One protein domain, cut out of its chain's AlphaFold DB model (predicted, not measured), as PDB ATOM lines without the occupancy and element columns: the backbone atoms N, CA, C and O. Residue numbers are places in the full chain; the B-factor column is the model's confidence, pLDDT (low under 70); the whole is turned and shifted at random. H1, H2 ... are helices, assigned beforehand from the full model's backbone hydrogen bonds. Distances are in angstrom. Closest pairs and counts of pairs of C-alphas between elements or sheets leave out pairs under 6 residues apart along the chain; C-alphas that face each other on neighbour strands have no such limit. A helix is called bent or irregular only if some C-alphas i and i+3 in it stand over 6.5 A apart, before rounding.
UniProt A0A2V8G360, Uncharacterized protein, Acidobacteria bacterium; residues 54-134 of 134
ATOM      1  N   THR A  54      21.092  47.330 -38.914       85.75
ATOM      2  CA  THR A  54      21.541  46.132 -38.178       85.75
ATOM      3  C   THR A  54      21.970  46.445 -36.743       85.75
ATOM      4  O   THR A  54      21.592  45.730 -35.816       85.75
ATOM      5  N   ALA A  55      22.708  47.539 -36.538       90.75
ATOM      6  CA  ALA A  55      23.159  47.949 -35.210       90.75
ATOM      7  C   ALA A  55      21.996  48.366 -34.292       90.75
ATOM      8  O   ALA A  55      22.037  48.118 -33.090       90.75
ATOM      9  N   GLU A  56      20.955  48.993 -34.842       91.88
ATOM     10  CA  GLU A  56      19.764  49.377 -34.083       91.88
ATOM     11  C   GLU A  56      18.958  48.146 -33.665       91.88
ATOM     12  O   GLU A  56      18.628  47.994 -32.490       91.88
ATOM     13  N   ILE A  57      18.720  47.221 -34.594       92.12
ATOM     14  CA  ILE A  57      17.989  45.980 -34.314       92.12
ATOM     15  C   ILE A  57      18.730  45.144 -33.265       92.12
ATOM     16  O   ILE A  57      18.102  44.607 -32.357       92.12
ATOM     17  N   GLN A  58      20.064  45.093 -33.311       93.50
ATOM     18  CA  GLN A  58      20.865  44.451 -32.263       93.50
ATOM     19  C   GLN A  58      20.682  45.114 -30.892       93.50
ATOM     20  O   GLN A  58      20.480  44.410 -29.901       93.50
ATOM     21  N   ARG A  59      20.694  46.454 -30.814       95.12
ATOM     22  CA  ARG A  59      20.405  47.171 -29.557       95.12
ATOM     23  C   ARG A  59      18.979  46.924 -29.072       95.12
ATOM     24  O   ARG A  59      18.770  46.814 -27.869       95.12
ATOM     25  N   ALA A  60      18.004  46.835 -29.975       95.81
ATOM     26  CA  ALA A  60      16.619  46.524 -29.636       95.81
ATOM     27  C   ALA A  60      16.472  45.091 -29.099       95.81
ATOM     28  O   ALA A  60      15.844  44.902 -28.063       95.81
ATOM     29  N   MET A  61      17.108  44.101 -29.735       96.00
ATOM     30  CA  MET A  61      17.128  42.713 -29.253       96.00
ATOM     31  C   MET A  61      17.799  42.597 -27.884       96.00
ATOM     32  O   MET A  61      17.252  41.956 -26.991       96.00
ATOM     33  N   LYS A  62      18.947  43.259 -27.689       96.19
ATOM     34  CA  LYS A  62      19.622  43.281 -26.389       96.19
ATOM     35  C   LYS A  62      18.754  43.928 -25.308       96.19
ATOM     36  O   LYS A  62      18.629  43.384 -24.219       96.19
ATOM     37  N   TRP A  63      18.149  45.072 -25.613       97.19
ATOM     38  CA  TRP A  63      17.242  45.743 -24.688       97.19
ATOM     39  C   TRP A  63      16.045  44.856 -24.313       97.19
ATOM     40  O   TRP A  63      15.665  44.809 -23.147       97.19
ATOM     41  N   LEU A  64      15.474  44.127 -25.277       97.38
ATOM     42  CA  LEU A  64      14.352  43.222 -25.030       97.38
ATOM     43  C   LEU A  64      14.758  42.044 -24.131       97.38
ATOM     44  O   LEU A  64      14.003  41.687 -23.229       97.38
ATOM     45  N   ASP A  65      15.952  41.481 -24.338       97.00
ATOM     46  CA  ASP A  65      16.527  40.453 -23.462       97.00
ATOM     47  C   ASP A  65      16.701  40.960 -22.023       97.00
ATOM     48  O   ASP A  65      16.264  40.306 -21.072       97.00
ATOM     49  N   ASP A  66      17.273  42.158 -21.866       96.81
ATOM     50  CA  ASP A  66      17.455  42.797 -20.562       96.81
ATOM     51  C   ASP A  66      16.089  43.067 -19.891       96.81
ATOM     52  O   ASP A  66      15.911  42.786 -18.704       96.81
ATOM     53  N   PHE A  67      15.089  43.533 -20.651       96.38
ATOM     54  CA  PHE A  67      13.729  43.749 -20.155       96.38
ATOM     55  C   PHE A  67      13.060  42.437 -19.729       96.38
ATOM     56  O   PHE A  67      12.433  42.382 -18.677       96.38
ATOM     57  N   TYR A  68      13.225  41.347 -20.477       95.44
ATOM     58  CA  TYR A  68      12.652  40.047 -20.109       95.44
ATOM     59  C   TYR A  68      13.181  39.530 -18.770       95.44
ATOM     60  O   TYR A  68      12.431  38.884 -18.036       95.44
ATOM     61  N   LYS A  69      14.437  39.839 -18.442       95.38
ATOM     62  CA  LYS A  69      15.089  39.477 -17.175       95.38
ATOM     63  C   LYS A  69      14.707  40.399 -16.017       95.38
ATOM     64  O   LYS A  69      14.802  39.994 -14.859       95.38
ATOM     65  N   ALA A  70      14.291  41.628 -16.313       94.56
ATOM     66  CA  ALA A  70      14.034  42.650 -15.311       94.56
ATOM     67  C   ALA A  70      12.815  42.326 -14.418       94.56
ATOM     68  O   ALA A  70      11.873  41.659 -14.865       94.56
ATOM     69  N   PRO A  71      12.788  42.840 -13.168       91.75
ATOM     70  CA  PRO A  71      11.661  42.660 -12.253       91.75
ATOM     71  C   PRO A  71      10.327  43.180 -12.797       91.75
ATOM     72  O   PRO A  71       9.284  42.623 -12.477       91.75
ATOM     73  N   ASP A  72      10.351  44.240 -13.606       90.56
ATOM     74  CA  ASP A  72       9.157  44.859 -14.189       90.56
ATOM     75  C   ASP A  72       8.765  44.280 -15.564       90.56
ATOM     76  O   ASP A  72       7.716  44.643 -16.111       90.56
ATOM     77  N   GLY A  73       9.597  43.392 -16.116       92.38
ATOM     78  CA  GLY A  73       9.391  42.714 -17.394       92.38
ATOM     79  C   GLY A  73       8.764  41.334 -17.238       92.38
ATOM     80  O   GLY A  73       7.720  41.212 -16.615       92.38
ATOM     81  N   LEU A  74       9.332  40.281 -17.835       92.06
ATOM     82  CA  LEU A  74       8.758  38.920 -17.761       92.06
ATOM     83  C   LEU A  74       9.394  38.034 -16.681       92.06
ATOM     84  O   LEU A  74       8.930  36.912 -16.457       92.06
ATOM     85  N   GLN A  75      10.424  38.539 -15.995       92.75
ATOM     86  CA  GLN A  75      11.176  37.831 -14.957       92.75
ATOM     87  C   GLN A  75      11.665  36.446 -15.422       92.75
ATOM     88  O   GLN A  75      11.650  35.464 -14.676       92.75
ATOM     89  N   ARG A  76      12.062  36.351 -16.696       90.81
ATOM     90  CA  ARG A  76      12.644  35.144 -17.285       90.81
ATOM     91  C   ARG A  76      14.153  35.171 -17.034       90.81
ATOM     92  O   ARG A  76      14.812  36.056 -17.574       90.81
ATOM     93  N   PRO A  77      14.728  34.224 -16.269       90.00
ATOM     94  CA  PRO A  77      16.155  34.260 -15.929       90.00
ATOM     95  C   PRO A  77      17.057  34.198 -17.171       90.00
ATOM     96  O   PRO A  77      18.070  34.888 -17.243       90.00
ATOM     97  N   GLU A  78      16.633  33.442 -18.181       92.00
ATOM     98  CA  GLU A  78      17.338  33.274 -19.455       92.00
ATOM     99  C   GLU A  78      16.917  34.309 -20.523       92.00
ATOM    100  O   GLU A  78      17.380  34.263 -21.659       92.00
ATOM    101  N   GLY A  79      16.046  35.266 -20.176       92.44
ATOM    102  CA  GLY A  79      15.569  36.316 -21.080       92.44
ATOM    103  C   GLY A  79      14.908  35.777 -22.348       92.44
ATOM    104  O   GLY A  79      13.895  35.077 -22.277       92.44
ATOM    105  N   LEU A  80      15.475  36.130 -23.505       94.31
ATOM    106  CA  LEU A  80      15.030  35.675 -24.830       94.31
ATOM    107  C   LEU A  80      15.521  34.264 -25.192       94.31
ATOM    108  O   LEU A  80      15.446  33.874 -26.354       94.31
ATOM    109  N   TRP A  81      16.029  33.489 -24.238       95.00
ATOM    110  CA  TRP A  81      16.383  32.088 -24.434       95.00
ATOM    111  C   TRP A  81      15.422  31.189 -23.651       95.00
ATOM    112  O   TRP A  81      15.288  31.312 -22.435       95.00
ATOM    113  N   ILE A  82      14.728  30.283 -24.340       90.19
ATOM    114  CA  ILE A  82      13.729  29.385 -23.746       90.19
ATOM    115  C   ILE A  82      13.917  27.972 -24.296       90.19
ATOM    116  O   ILE A  82      14.179  27.788 -25.477       90.19
ATOM    117  N   GLY A  83      13.837  26.951 -23.439       87.81
ATOM    118  CA  GLY A  83      13.881  25.552 -23.895       87.81
ATOM    119  C   GLY A  83      15.141  25.147 -24.677       87.81
ATOM    120  O   GLY A  83      15.084  24.211 -25.468       87.81
ATOM    121  N   GLY A  84      16.272  25.836 -24.483       92.12
ATOM    122  CA  GLY A  84      17.523  25.550 -25.197       92.12
ATOM    123  C   GLY A  84      17.648  26.212 -26.574       92.12
ATOM    124  O   GLY A  84      18.576  25.880 -27.308       92.12
ATOM    125  N   HIS A  85      16.755  27.138 -26.925       93.19
ATOM    126  CA  HIS A  85      16.787  27.874 -28.187       93.19
ATOM    127  C   HIS A  85      16.379  29.352 -27.999       93.19
ATOM    128  O   HIS A  85      15.835  29.718 -26.955       93.19
ATOM    129  N   PRO A  86      16.612  30.226 -28.998       94.06
ATOM    130  CA  PRO A  86      16.068  31.579 -28.989       94.06
ATOM    131  C   PRO A  86      14.539  31.576 -28.944       94.06
ATOM    132  O   PRO A  86      13.892  30.766 -29.610       94.06
ATOM    133  N   ASP A  87      13.954  32.525 -28.229       94.62
ATOM    134  CA  ASP A  87      12.523  32.804 -28.244       94.62
ATOM    135  C   ASP A  87      12.127  33.431 -29.590       94.62
ATOM    136  O   ASP A  87      12.030  34.650 -29.749       94.62
ATOM    137  N   TYR A  88      11.951  32.579 -30.603       94.19
ATOM    138  CA  TYR A  88      11.584  32.995 -31.955       94.19
ATOM    139  C   TYR A  88      10.228  33.711 -31.993       94.19
ATOM    140  O   TYR A  88      10.040  34.628 -32.796       94.19
ATOM    141  N   GLU A  89       9.294  33.328 -31.122       92.75
ATOM    142  CA  GLU A  89       7.975  33.953 -31.018       92.75
ATOM    143  C   GLU A  89       8.083  35.361 -30.422       92.75
ATOM    144  O   GLU A  89       7.584  36.325 -31.008       92.75
ATOM    145  N   GLY A  90       8.817  35.511 -29.317       93.25
ATOM    146  CA  GLY A  90       9.094  36.812 -28.712       93.25
ATOM    147  C   GLY A  90       9.847  37.742 -29.664       93.25
ATOM    148  O   GLY A  90       9.469  38.902 -29.837       93.25
ATOM    149  N   LEU A  91      10.876  37.239 -30.350       94.62
ATOM    150  CA  LEU A  91      11.637  38.020 -31.329       94.62
ATOM    151  C   LEU A  91      10.768  38.468 -32.513       94.62
ATOM    152  O   LEU A  91      10.774  39.648 -32.865       94.62
ATOM    153  N   SER A  92      10.005  37.556 -33.121       93.62
ATOM    154  CA  SER A  92       9.130  37.884 -34.259       93.62
ATOM    155  C   SER A  92       8.049  38.898 -33.883       93.62
ATOM    156  O   SER A  92       7.881  39.902 -34.578       93.62
ATOM    157  N   THR A  93       7.394  38.705 -32.741       95.38
ATOM    158  CA  THR A  93       6.316  39.583 -32.274       95.38
ATOM    159  C   THR A  93       6.849  40.956 -31.864       95.38
ATOM    160  O   THR A  93       6.411  41.996 -32.357       95.38
ATOM    161  N   TRP A  94       7.830  41.010 -30.966       96.44
ATOM    162  CA  TRP A  94       8.202  42.281 -30.346       96.44
ATOM    163  C   TRP A  94       9.191  43.086 -31.179       96.44
ATOM    164  O   TRP A  94       9.059  44.309 -31.254       96.44
ATOM    165  N   VAL A  95      10.146  42.429 -31.844       95.00
ATOM    166  CA  VAL A  95      11.175  43.122 -32.632       95.00
ATOM    167  C   VAL A  95      10.668  43.433 -34.035       95.00
ATOM    168  O   VAL A  95      10.717  44.583 -34.468       95.00
ATOM    169  N   PHE A  96      10.149  42.438 -34.754       92.06
ATOM    170  CA  PHE A  96       9.749  42.638 -36.147       92.06
ATOM    171  C   PHE A  96       8.339  43.209 -36.274       92.06
ATOM    172  O   PHE A  96       8.125  44.156 -37.035       92.06
ATOM    173  N   GLU A  97       7.370  42.679 -35.530       94.00
ATOM    174  CA  GLU A  97       5.989  43.114 -35.709       94.00
ATOM    175  C   GLU A  97       5.687  44.460 -35.039       94.00
ATOM    176  O   GLU A  97       5.007  45.295 -35.645       94.00
ATOM    177  N   VAL A  98       6.190  44.687 -33.823       96.19
ATOM    178  CA  VAL A  98       5.904  45.908 -33.055       96.19
ATOM    179  C   VAL A  98       7.002  46.957 -33.222       96.19
ATOM    180  O   VAL A  98       6.722  48.050 -33.720       96.19
ATOM    181  N   TYR A  99       8.241  46.658 -32.813       95.75
ATOM    182  CA  TYR A  99       9.326  47.641 -32.798       95.75
ATOM    183  C   TYR A  99       9.632  48.165 -34.206       95.75
ATOM    184  O   TYR A  99       9.492  49.364 -34.460       95.75
ATOM    185  N   LEU A 100       9.965  47.277 -35.150       92.56
ATOM    186  CA  LEU A 100      10.334  47.666 -36.512       92.56
ATOM    187  C   LEU A 100       9.173  48.355 -37.241       92.56
ATOM    188  O   LEU A 100       9.378  49.371 -37.898       92.56
ATOM    189  N   ARG A 101       7.933  47.878 -37.073       91.69
ATOM    190  CA  ARG A 101       6.748  48.548 -37.636       91.69
ATOM    191  C   ARG A 101       6.612  49.987 -37.138       91.69
ATOM    192  O   ARG A 101       6.286  50.872 -37.925       91.69
ATOM    193  N   ASN A 102       6.848  50.235 -35.852       94.19
ATOM    194  CA  ASN A 102       6.799  51.582 -35.286       94.19
ATOM    195  C   ASN A 102       7.956  52.457 -35.784       94.19
ATOM    196  O   ASN A 102       7.740  53.630 -36.094       94.19
ATOM    197  N   ARG A 103       9.150  51.881 -35.960       92.38
ATOM    198  CA  ARG A 103      10.291  52.566 -36.584       92.38
ATOM    199  C   ARG A 103      10.004  52.966 -38.028       92.38
ATOM    200  O   ARG A 103      10.209  54.123 -38.383       92.38
ATOM    201  N   LEU A 104       9.407  52.075 -38.820       88.94
ATOM    202  CA  LEU A 104       8.966  52.360 -40.194       88.94
ATOM    203  C   LEU A 104       7.852  53.419 -40.266       88.94
ATOM    204  O   LEU A 104       7.677  54.065 -41.295       88.94
ATOM    205  N   ARG A 105       7.107  53.631 -39.175       89.75
ATOM    206  CA  ARG A 105       6.116  54.715 -39.040       89.75
ATOM    207  C   ARG A 105       6.721  56.046 -38.580       89.75
ATOM    208  O   ARG A 105       5.977  57.005 -38.397       89.75
ATOM    209  N   GLY A 106       8.040  56.115 -38.391       89.62
ATOM    210  CA  GLY A 106       8.760  57.333 -38.017       89.62
ATOM    211  C   GLY A 106       8.875  57.586 -36.512       89.62
ATOM    212  O   GLY A 106       9.305  58.668 -36.123       89.62
ATOM    213  N   MET A 107       8.513  56.625 -35.655       93.94
ATOM    214  CA  MET A 107       8.715  56.756 -34.202       93.94
ATOM    215  C   MET A 107      10.196  56.654 -33.836       93.94
ATOM    216  O   MET A 107      10.925  55.927 -34.508       93.94
ATOM    217  N   SER A 108      10.642  57.310 -32.760       93.75
ATOM    218  CA  SER A 108      12.014  57.148 -32.244       93.75
ATOM    219  C   SER A 108      12.263  55.743 -31.663       93.75
ATOM    220  O   SER A 108      11.320  54.989 -31.406       93.75
ATOM    221  N   GLU A 109      13.534  55.395 -31.431       94.00
ATOM    222  CA  GLU A 109      13.944  54.143 -30.767       94.00
ATOM    223  C   GLU A 109      13.264  54.005 -29.388       94.00
ATOM    224  O   GLU A 109      12.695  52.960 -29.070       94.00
ATOM    225  N   GLU A 110      13.204  55.082 -28.599       95.75
ATOM    226  CA  GLU A 110      12.550  55.106 -27.284       95.75
ATOM    227  C   GLU A 110      11.034  54.921 -27.380       95.75
ATOM    228  O   GLU A 110      10.458  54.135 -26.629       95.75
ATOM    229  N   GLN A 111      10.371  55.609 -28.313       97.19
ATOM    230  CA  GLN A 111       8.922  55.490 -28.503       97.19
ATOM    231  C   GLN A 111       8.523  54.076 -28.950       97.19
ATOM    232  O   GLN A 111       7.512  53.523 -28.496       97.19
ATOM    233  N   ALA A 112       9.331  53.468 -29.820       96.81
ATOM    234  CA  ALA A 112       9.134  52.094 -30.255       96.81
ATOM    235  C   ALA A 112       9.313  51.105 -29.088       96.81
ATOM    236  O   ALA A 112       8.457  50.238 -28.902       96.81
ATOM    237  N   ARG A 113      10.347  51.281 -28.249       97.25
ATOM    238  CA  ARG A 113      10.555  50.490 -27.018       97.25
ATOM    239  C   ARG A 113       9.392  50.609 -26.039       97.25
ATOM    240  O   ARG A 113       8.844  49.595 -25.623       97.25
ATOM    241  N   GLN A 114       8.942  51.828 -25.748       97.06
ATOM    242  CA  GLN A 114       7.798  52.065 -24.858       97.06
ATOM    243  C   GLN A 114       6.523  51.372 -25.355       97.06
ATOM    244  O   GLN A 114       5.737  50.856 -24.561       97.06
ATOM    245  N   SER A 115       6.321  51.329 -26.674       97.06
ATOM    246  CA  SER A 115       5.190  50.616 -27.272       97.06
ATOM    247  C   SER A 115       5.286  49.105 -27.053       97.06
ATOM    248  O   SER A 115       4.283  48.479 -26.711       97.06
ATOM    249  N   VAL A 116       6.483  48.528 -27.201       97.19
ATOM    250  CA  VAL A 116       6.748  47.111 -26.903       97.19
ATOM    251  C   VAL A 116       6.505  46.810 -25.423       97.19
ATOM    252  O   VAL A 116       5.725  45.910 -25.116       97.19
ATOM    253  N   GLU A 117       7.078  47.590 -24.500       96.81
ATOM    254  CA  GLU A 117       6.873  47.393 -23.055       96.81
ATOM    255  C   GLU A 117       5.397  47.436 -22.676       96.81
ATOM    256  O   GLU A 117       4.911  46.587 -21.932       96.81
ATOM    257  N   LYS A 118       4.674  48.432 -23.198       96.38
ATOM    258  CA  LYS A 118       3.249  48.607 -22.928       96.38
ATOM    259  C   LYS A 118       2.454  47.375 -23.346       96.38
ATOM    260  O   LYS A 118       1.591  46.939 -22.589       96.38
ATOM    261  N   LEU A 119       2.727  46.826 -24.529       95.94
ATOM    262  CA  LEU A 119       2.021  45.647 -25.031       95.94
ATOM    263  C   LEU A 119       2.402  44.380 -24.257       95.94
ATOM    264  O   LEU A 119       1.517  43.604 -23.905       95.94
ATOM    265  N   ILE A 120       3.676  44.208 -23.894       95.38
ATOM    266  CA  ILE A 120       4.105  43.088 -23.044       95.38
ATOM    267  C   ILE A 120       3.419  43.159 -21.678       95.38
ATOM    268  O   ILE A 120       2.869  42.159 -21.225       95.38
ATOM    269  N   LYS A 121       3.360  44.338 -21.048       94.19
ATOM    270  CA  LYS A 121       2.684  44.545 -19.753       94.19
ATOM    271  C   LYS A 121       1.168  44.288 -19.822       94.19
ATOM    272  O   LYS A 121       0.529  44.068 -18.796       94.19
ATOM    273  N   GLN A 122       0.583  44.287 -21.022       92.94
ATOM    274  CA  GLN A 122      -0.817  43.914 -21.262       92.94
ATOM    275  C   GLN A 122      -1.015  42.420 -21.561       92.94
ATOM    276  O   GLN A 122      -2.151  41.948 -21.493       92.94
ATOM    277  N   SER A 123       0.056  41.679 -21.861       91.62
ATOM    278  CA  SER A 123      -0.007  40.246 -22.157       91.62
ATOM    279  C   SER A 123      -0.456  39.414 -20.953       91.62
ATOM    280  O   SER A 123      -0.239  39.770 -19.787       91.62
ATOM    281  N   ASP A 124      -1.059  38.261 -21.241       90.12
ATOM    282  CA  ASP A 124      -1.450  37.313 -20.201       90.12
ATOM    283  C   ASP A 124      -0.243  36.743 -19.458       90.12
ATOM    284  O   ASP A 124      -0.315  36.560 -18.245       90.12
ATOM    285  N   GLU A 125       0.885  36.538 -20.140       89.12
ATOM    286  CA  GLU A 125       2.111  36.060 -19.500       89.12
ATOM    287  C   GLU A 125       2.577  37.018 -18.399       89.12
ATOM    288  O   GLU A 125       2.776  36.603 -17.252       89.12
ATOM    289  N   TRP A 126       2.684  38.313 -18.720       92.31
ATOM    290  CA  TRP A 126       3.075  39.326 -17.745       92.31
ATOM    291  C   TRP A 126       2.101  39.349 -16.565       92.31
ATOM    292  O   TRP A 126       2.518  39.332 -15.402       92.31
ATOM    293  N   ARG A 127       0.793  39.307 -16.853       90.81
ATOM    294  CA  ARG A 127      -0.260  39.274 -15.830       90.81
ATOM    295  C   ARG A 127      -0.156  38.057 -14.920       90.81
ATOM    296  O   ARG A 127      -0.359  38.212 -13.720       90.81
ATOM    297  N   VAL A 128       0.116  36.866 -15.451       88.94
ATOM    298  CA  VAL A 128       0.261  35.640 -14.649       88.94
ATOM    299  C   VAL A 128       1.460  35.767 -13.712       88.94
ATOM    300  O   VAL A 128       1.323  35.510 -12.515       88.94
ATOM    301  N   LYS A 129       2.603  36.244 -14.218       85.75
ATOM    302  CA  LYS A 129       3.821  36.439 -13.417       85.75
ATOM    303  C   LYS A 129       3.635  37.463 -12.294       85.75
ATOM    304  O   LYS A 129       4.041  37.203 -11.167       85.75
ATOM    305  N   HIS A 130       2.967  38.581 -12.576       87.69
ATOM    306  CA  HIS A 130       2.820  39.686 -11.620       87.69
ATOM    307  C   HIS A 130       1.605  39.549 -10.695       87.69
ATOM    308  O   HIS A 130       1.576  40.159  -9.628       87.69
ATOM    309  N   ARG A 131       0.595  38.743 -11.057       78.50
ATOM    310  CA  ARG A 131      -0.489  38.377 -10.129       78.50
ATOM    311  C   ARG A 131      -0.035  37.374  -9.083       78.50
ATOM    312  O   ARG A 131      -0.479  37.487  -7.954       78.50
ATOM    313  N   ALA A 132       0.852  36.442  -9.432       62.34
ATOM    314  CA  ALA A 132       1.379  35.450  -8.493       62.34
ATOM    315  C   ALA A 132       2.235  36.055  -7.355       62.34
ATOM    316  O   ALA A 132       2.614  35.338  -6.436       62.34
ATOM    317  N   GLN A 133       2.550  37.353  -7.423       56.22
ATOM    318  CA  GLN A 133       3.333  38.092  -6.426       56.22
ATOM    319  C   GLN A 133       2.481  38.986  -5.506       56.22
ATOM    320  O   GLN A 133       3.042  39.647  -4.634       56.22
ATOM    321  N   ARG A 134       1.156  39.036  -5.705       48.81
ATOM    322  CA  ARG A 134       0.200  39.734  -4.829       48.81
ATOM    323  C   ARG A 134      -0.590  38.733  -4.003       48.81
ATOM    324  O   ARG A 134      -0.871  39.073  -2.836       48.81
TER     325      ARG A 134
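This is residues 54 to 134 of the 134 residues of an uncharacterized protein of Acidobacteria bacterium (UniProt A0A2V8G360). H2 and H3 make a V, joined at its point by a tight link, and H1 crosses H2 on one side of the V, with the centres of the three helices at the corners of a triangle. The short H4 follows H3 beyond the open end of the V and turns sharply off its line, while a long loop, residues 70 to 87, runs from the end of H1 to the start of H2. The printed part has 81 residues with four named helices, in the order H1, H2, H3, H4, and no named strand; its class is all helix. It is compact, with a radius of gyration of the C-alphas of 12.6 A, and the C-alphas span 38 by 27 by 17 A.

H2, residues 88 to 104, is the longest helix by residues, with 17 residues. It touches H3, residues 109 to 122, with the closest C-alphas, those of Tyr 99 and Ala 112, 5.1 A apart. The two form a helical hairpin and run opposite ways at a steep tilt of 45 degrees. With residues 91 to 95 alone, H2 touches residues 57 to 61 of H1, residues 54 to 69. The closest C-alphas there, those of Met 61 and Val 95, are 6.9 A apart, and these helices run opposite ways at a steep tilt of 53 degrees. H1 and H3 are close but not clearly touching, the closest C-alphas being those of Ala 60 and Arg 113 at 7.7 A. They run the same way at a shallow tilt of 33 degrees, only just short of steep. H4, residues 124 to 131, is close to H3 but not clearly touching it, with the closest C-alphas, those of Ile 120 and Trp 126, 6.6 A apart. Their lines are about perpendicular at 73 degrees, only just past steep. H4 is apart from H1 and H2. In H1, H3 and H4 every O i to N i+4 pair is within hydrogen-bond range; in H2 9 of 13 are.

H2 is 21.2 A long from first to last C-alpha, beginning at C-alpha 88 at (11.584, 32.995, -31.955). It is neither bent nor irregular, but only just: C-alphas 97 and 100 are 6.3 A apart. H3 is 20.3 A long and H4 10.2 A, ending at C-alpha 131 at (-0.489, 38.377, -10.129). H1 is 23.0 A long and begins at C-alpha 54 at (21.541, 46.132, -38.178).

The two C-alphas farthest apart, those of Thr 54 and Arg 134, the chain's last residue, are 40.1 A apart. The printed part has no cut. The link from H1 to H2 is long, 18 residues, and in it residues 81 to 82 pair with residues 85 to 86, antiparallel. The links from H2 to H3 and from H3 to H4 are tight. The mean pLDDT of the printed part is 91.8, and residues 132 to 134 are under 70.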